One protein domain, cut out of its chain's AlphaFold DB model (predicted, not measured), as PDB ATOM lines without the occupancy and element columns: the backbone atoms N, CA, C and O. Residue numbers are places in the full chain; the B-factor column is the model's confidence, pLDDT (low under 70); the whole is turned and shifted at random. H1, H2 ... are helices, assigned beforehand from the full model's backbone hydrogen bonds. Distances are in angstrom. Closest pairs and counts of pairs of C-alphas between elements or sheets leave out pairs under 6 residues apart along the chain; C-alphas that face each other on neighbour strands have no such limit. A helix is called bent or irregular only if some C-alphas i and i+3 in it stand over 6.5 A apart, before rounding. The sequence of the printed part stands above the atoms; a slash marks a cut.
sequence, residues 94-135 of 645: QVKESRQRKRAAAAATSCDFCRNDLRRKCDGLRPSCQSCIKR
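Overview. This is residues 94 to 135 of the 645 residues of the protein "Fungal Zn, 2-cys(6) binuclear cluster domain protein" of Rhizoctonia solani 123E (UniProt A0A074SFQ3). This is a small compact head with one long helical arm: H1 leads in from the first printed residue, and its residues 94 to 105 stick out free of the rest. The head has two short helices, H2 and H3, and the long loop of residues 117 to 129 that runs from one to the other. The printed part has 42 residues with three named helices, in the order H1, H2, H3, and no named strand; its class is all helix, with 24 residues in these elements. The whole is loose, with a radius of gyration of the C-alphas of 12.0 A, and spans 39 by 19 by 12 A, the arm making the length.

Arrangement. Start at Gln 94 and go along H1, residues 94 to 108, which touches no helix; its residues 94 to 105 stand free. After it comes a tight link of 3 residues to H2, residues 112 to 116. Although they follow each other, H1 and H2 are apart, but only just: their closest C-alphas are 8.4 A apart. From H2 a long link of 13 residues takes you to H3, residues 130 to 133. Look at Phe 113 and Cys 132, the closest C-alphas of H2 and H3, at 7.5 A: the two helices only just touch, with 3 pairs of C-alphas within 8 A, and their centres are 11.2 A apart. H1 and H3 are apart. In the backbone of H1 and H2, every O i to N i+4 pair is within hydrogen-bond range; H3 is too short for such a pair, and its one O i to N i+3 pair is not within range.

Along the chain. Find C-alpha 94 at (11.619, 80.373, 111.698); from there H1 runs 20.6 A to C-alpha 108 at (16.801, 71.133, 129.309). H2 begins at C-alpha 112, at (17.922, 70.267, 139.324), and measures 6.0 A from first to last C-alpha. H3 covers 5.0 A from the C-alpha of Gln 130 to that of Ile 133, which you find at (31.304, 70.197, 142.097). No helix is bent or irregular.

Size, cuts and confidence. The two C-alphas farthest apart are those of Gln 94 and Arg 135, at 39.6 A. Without the stretch that stands free, the remaining 30 residues span 18 by 16 by 11 A, with a radius of gyration of 8.1 A. The printed part has no cut, and its long link is that from H2 to H3. In the B-factor column the mean pLDDT of the printed part is 86.0; look at residues 104 to 108 for the five values under 70, where the model's confidence is low. The mean is 73 for H1, 94 for H2 and 97 for H3.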
ATOM      1  N   GLN A  94      10.499  81.297 111.484       75.50
ATOM      2  CA  GLN A  94      11.619  80.373 111.698       75.50
ATOM      3  C   GLN A  94      12.721  80.970 112.597       75.50
ATOM      4  O   GLN A  94      13.319  80.262 113.411       75.50
ATOM      5  N   VAL A  95      12.971  82.282 112.527       78.81
ATOM      6  CA  VAL A  95      13.905  82.968 113.442       78.81
ATOM      7  C   VAL A  95      13.352  83.041 114.872       78.81
ATOM      8  O   VAL A  95      14.116  82.874 115.827       78.81
ATOM      9  N   LYS A  96      12.040  83.243 115.056       84.44
ATOM     10  CA  LYS A  96      11.405  83.199 116.386       84.44
ATOM     11  C   LYS A  96      11.441  81.780 116.963       84.44
ATOM     12  O   LYS A  96      11.884  81.603 118.099       84.44
ATOM     13  N   GLU A  97      11.062  80.777 116.174       80.94
ATOM     14  CA  GLU A  97      11.030  79.383 116.623       80.94
ATOM     15  C   GLU A  97      12.435  78.829 116.895       80.94
ATOM     16  O   GLU A  97      12.655  78.243 117.948       80.94
ATOM     17  N   SER A  98      13.429  79.075 116.036       78.38
ATOM     18  CA  SER A  98      14.806  78.614 116.290       78.38
ATOM     19  C   SER A  98      15.425  79.253 117.541       78.38
ATOM     20  O   SER A  98      16.151  78.579 118.276       78.38
ATOM     21  N   ARG A  99      15.094  80.514 117.860       78.31
ATOM     22  CA  ARG A  99      15.460  81.145 119.144       78.31
ATOM     23  C   ARG A  99      14.749  80.488 120.331       78.31
ATOM     24  O   ARG A  99      15.376  80.299 121.372       78.31
ATOM     25  N   GLN A 100      13.478  80.119 120.186       78.06
ATOM     26  CA  GLN A 100      12.711  79.419 121.221       78.06
ATOM     27  C   GLN A 100      13.216  77.982 121.434       78.06
ATOM     28  O   GLN A 100      13.460  77.594 122.574       78.06
ATOM     29  N   ARG A 101      13.489  77.233 120.360       76.12
ATOM     30  CA  ARG A 101      14.040  75.869 120.389       76.12
ATOM     31  C   ARG A 101      15.461  75.842 120.972       76.12
ATOM     32  O   ARG A 101      15.754  74.979 121.793       76.12
ATOM     33  N   LYS A 102      16.312  76.835 120.664       71.06
ATOM     34  CA  LYS A 102      17.629  77.008 121.319       71.06
ATOM     35  C   LYS A 102      17.516  77.342 122.813       71.06
ATOM     36  O   LYS A 102      18.300  76.819 123.600       71.06
ATOM     37  N   ARG A 103      16.537  78.159 123.227       71.12
ATOM     38  CA  ARG A 103      16.257  78.411 124.656       71.12
ATOM     39  C   ARG A 103      15.734  77.165 125.375       71.12
ATOM     40  O   ARG A 103      16.173  76.903 126.486       71.12
ATOM     41  N   ALA A 104      14.853  76.389 124.743       66.12
ATOM     42  CA  ALA A 104      14.334  75.140 125.298       66.12
ATOM     43  C   ALA A 104      15.444  74.090 125.479       66.12
ATOM     44  O   ALA A 104      15.567  73.520 126.559       66.12
ATOM     45  N   ALA A 105      16.308  73.906 124.473       66.69
ATOM     46  CA  ALA A 105      17.461  73.010 124.565       66.69
ATOM     47  C   ALA A 105      18.422  73.412 125.701       66.69
ATOM     48  O   ALA A 105      18.789  72.571 126.514       66.69
ATOM     49  N   ALA A 106      18.762  74.702 125.819       63.72
ATOM     50  CA  ALA A 106      19.634  75.200 126.889       63.72
ATOM     51  C   ALA A 106      18.988  75.158 128.294       63.72
ATOM     52  O   ALA A 106      19.698  75.097 129.294       63.72
ATOM     53  N   ALA A 107      17.654  75.183 128.387       60.81
ATOM     54  CA  ALA A 107      16.937  74.981 129.648       60.81
ATOM     55  C   ALA A 107      16.917  73.496 130.063       60.81
ATOM     56  O   ALA A 107      17.075  73.187 131.244       60.81
ATOM     57  N   ALA A 108      16.790  72.582 129.093       66.56
ATOM     58  CA  ALA A 108      16.801  71.133 129.309       66.56
ATOM     59  C   ALA A 108      18.166  70.573 129.769       66.56
ATOM     60  O   ALA A 108      18.227  69.459 130.280       66.56
ATOM     61  N   THR A 109      19.254  71.339 129.635       83.25
ATOM     62  CA  THR A 109      20.606  70.973 130.104       83.25
ATOM     63  C   THR A 109      20.955  71.523 131.496       83.25
ATOM     64  O   THR A 109      22.120  71.498 131.901       83.25
ATOM     65  N   SER A 110      19.973  72.031 132.251       93.75
ATOM     66  CA  SER A 110      20.167  72.417 133.653       93.75
ATOM     67  C   SER A 110      19.936  71.239 134.607       93.75
ATOM     68  O   SER A 110      18.943  70.528 134.483       93.75
ATOM     69  N   CYS A 111      20.865  71.021 135.543       95.81
ATOM     70  CA  CYS A 111      20.676  70.094 136.659       95.81
ATOM     71  C   CYS A 111      19.703  70.692 137.680       95.81
ATOM     72  O   CYS A 111      19.583  71.916 137.779       95.81
ATOM     73  N   ASP A 112      19.040  69.853 138.466       94.69
ATOM     74  CA  ASP A 112      17.922  70.267 139.324       94.69
ATOM     75  C   ASP A 112      18.356  71.280 140.383       94.69
ATOM     76  O   ASP A 112      17.668  72.267 140.641       94.69
ATOM     77  N   PHE A 113      19.564  71.109 140.914       95.00
ATOM     78  CA  PHE A 113      20.167  72.049 141.850       95.00
ATOM     79  C   PHE A 113      20.396  73.444 141.231       95.00
ATOM     80  O   PHE A 113      19.998  74.448 141.818       95.00
ATOM     81  N   CYS A 114      20.972  73.534 140.026       95.75
ATOM     82  CA  CYS A 114      21.156  74.820 139.334       95.75
ATOM     83  C   CYS A 114      19.867  75.366 138.698       95.75
ATOM     84  O   CYS A 114      19.803  76.552 138.384       95.75
ATOM     85  N   ARG A 115      18.852  74.522 138.497       93.44
ATOM     86  CA  ARG A 115      17.515  74.907 138.030       93.44
ATOM     87  C   ARG A 115      16.682  75.515 139.162       93.44
ATOM     88  O   ARG A 115      15.948  76.468 138.916       93.44
ATOM     89  N   ASN A 116      16.841  75.004 140.384       93.25
ATOM     90  CA  ASN A 116      16.195  75.515 141.595       93.25
ATOM     91  C   ASN A 116      16.935  76.735 142.179       93.25
ATOM     92  O   ASN A 116      16.286  77.703 142.580       93.25
ATOM     93  N   ASP A 117      18.275  76.772 142.152       92.56
ATOM     94  CA  ASP A 117      19.059  78.003 142.378       92.56
ATOM     95  C   ASP A 117      19.011  78.888 141.113       92.56
ATOM     96  O   ASP A 117      20.002  79.057 140.399       92.56
ATOM     97  N   LEU A 118      17.816  79.447 140.854       75.50
ATOM     98  CA  LEU A 118      17.354  80.236 139.691       75.50
ATOM     99  C   LEU A 118      18.265  81.395 139.220       75.50
ATOM    100  O   LEU A 118      17.936  82.092 138.257       75.50
ATOM    101  N   ARG A 119      19.384  81.650 139.900       83.81
ATOM    102  CA  ARG A 119      20.377  82.681 139.562       83.81
ATOM    103  C   ARG A 119      21.683  82.113 139.000       83.81
ATOM    104  O   ARG A 119      22.548  82.900 138.611       83.81
ATOM    105  N   ARG A 120      21.855  80.788 138.952       88.19
ATOM    106  CA  ARG A 120      23.092  80.137 138.493       88.19
ATOM    107  C   ARG A 120      22.975  79.604 137.072       88.19
ATOM    108  O   ARG A 120      21.910  79.215 136.604       88.19
ATOM    109  N   LYS A 121      24.109  79.584 136.374       93.56
ATOM    110  CA  LYS A 121      24.250  78.878 135.100       93.56
ATOM    111  C   LYS A 121      24.635  77.435 135.414       93.56
ATOM    112  O   LYS A 121      25.541  77.217 136.209       93.56
ATOM    113  N   CYS A 122      23.952  76.475 134.803       96.19
ATOM    114  CA  CYS A 122      24.407  75.090 134.793       96.19
ATOM    115  C   CYS A 122      25.364  74.899 133.617       96.19
ATOM    116  O   CYS A 122      25.015  75.226 132.483       96.19
ATOM    117  N   ASP A 123      26.535  74.331 133.882       94.62
ATOM    118  CA  ASP A 123      27.574  74.096 132.871       94.62
ATOM    119  C   ASP A 123      27.278  72.872 131.977       94.62
ATOM    120  O   ASP A 123      28.006  72.600 131.031       94.62
ATOM    121  N   GLY A 124      26.220  72.107 132.281       93.75
ATOM    122  CA  GLY A 124      25.755  70.959 131.486       93.75
ATOM    123  C   GLY A 124      26.616  69.688 131.569       93.75
ATOM    124  O   GLY A 124      26.151  68.630 131.151       93.75
ATOM    125  N   LEU A 125      27.829  69.780 132.124       94.19
ATOM    126  CA  LEU A 125      28.764  68.662 132.274       94.19
ATOM    127  C   LEU A 125      28.173  67.512 133.107       94.19
ATOM    128  O   LEU A 125      27.545  67.731 134.141       94.19
ATOM    129  N   ARG A 126      28.424  66.279 132.664       92.06
ATOM    130  CA  ARG A 126      28.073  65.036 133.364       92.06
ATOM    131  C   ARG A 126      29.361  64.310 133.792       92.06
ATOM    132  O   ARG A 126      30.349  64.431 133.073       92.06
ATOM    133  N   PRO A 127      29.378  63.580 134.926       93.50
ATOM    134  CA  PRO A 127      28.246  63.285 135.810       93.50
ATOM    135  C   PRO A 127      27.750  64.487 136.629       93.50
ATOM    136  O   PRO A 127      26.592  64.498 137.032       93.50
ATOM    137  N   SER A 128      28.573  65.521 136.832       96.31
ATOM    138  CA  SER A 128      28.193  66.714 137.595       96.31
ATOM    139  C   SER A 128      28.681  68.021 136.961       96.31
ATOM    140  O   SER A 128      29.772  68.089 136.397       96.31
ATOM    141  N   CYS A 129      27.868  69.079 137.058       96.81
ATOM    142  CA  CYS A 129      28.237  70.394 136.542       96.81
ATOM    143  C   CYS A 129      29.225  71.101 137.481       96.81
ATOM    144  O   CYS A 129      29.221  70.885 138.697       96.81
ATOM    145  N   GLN A 130      30.052  71.995 136.931       96.81
ATOM    146  CA  GLN A 130      31.127  72.642 137.688       96.81
ATOM    147  C   GLN A 130      30.592  73.452 138.884       96.81
ATOM    148  O   GLN A 130      31.211  73.474 139.948       96.81
ATOM    149  N   SER A 131      29.405  74.050 138.741       95.62
ATOM    150  CA  SER A 131      28.691  74.747 139.823       95.62
ATOM    151  C   SER A 131      28.188  73.846 140.967       95.62
ATOM    152  O   SER A 131      27.966  74.358 142.066       95.62
ATOM    153  N   CYS A 132      28.013  72.539 140.738       97.00
ATOM    154  CA  CYS A 132      27.695  71.560 141.788       97.00
ATOM    155  C   CYS A 132      28.967  70.997 142.436       97.00
ATOM    156  O   CYS A 132      29.055  70.967 143.662       97.00
ATOM    157  N   ILE A 133      29.983  70.658 141.625       96.69
ATOM    158  CA  ILE A 133      31.304  70.197 142.097       96.69
ATOM    159  C   ILE A 133      31.903  71.210 143.082       96.69
ATOM    160  O   ILE A 133      32.219  70.863 144.216       96.69
ATOM    161  N   LYS A 134      31.946  72.497 142.703       96.94
ATOM    162  CA  LYS A 134      32.440  73.614 143.539       96.94
ATOM    163  C   LYS A 134      31.629  73.880 144.820       96.94
ATOM    164  O   LYS A 134      31.952  74.806 145.558       96.94
ATOM    165  N   ARG A 135      30.550  73.132 145.058       95.19
ATOM    166  CA  ARG A 135      29.680  73.228 146.238       95.19
ATOM    167  C   ARG A 135      29.573  71.916 147.023       95.19
ATOM    168  O   ARG A 135      28.867  71.903 148.024       95.19
TER     169      ARG A 135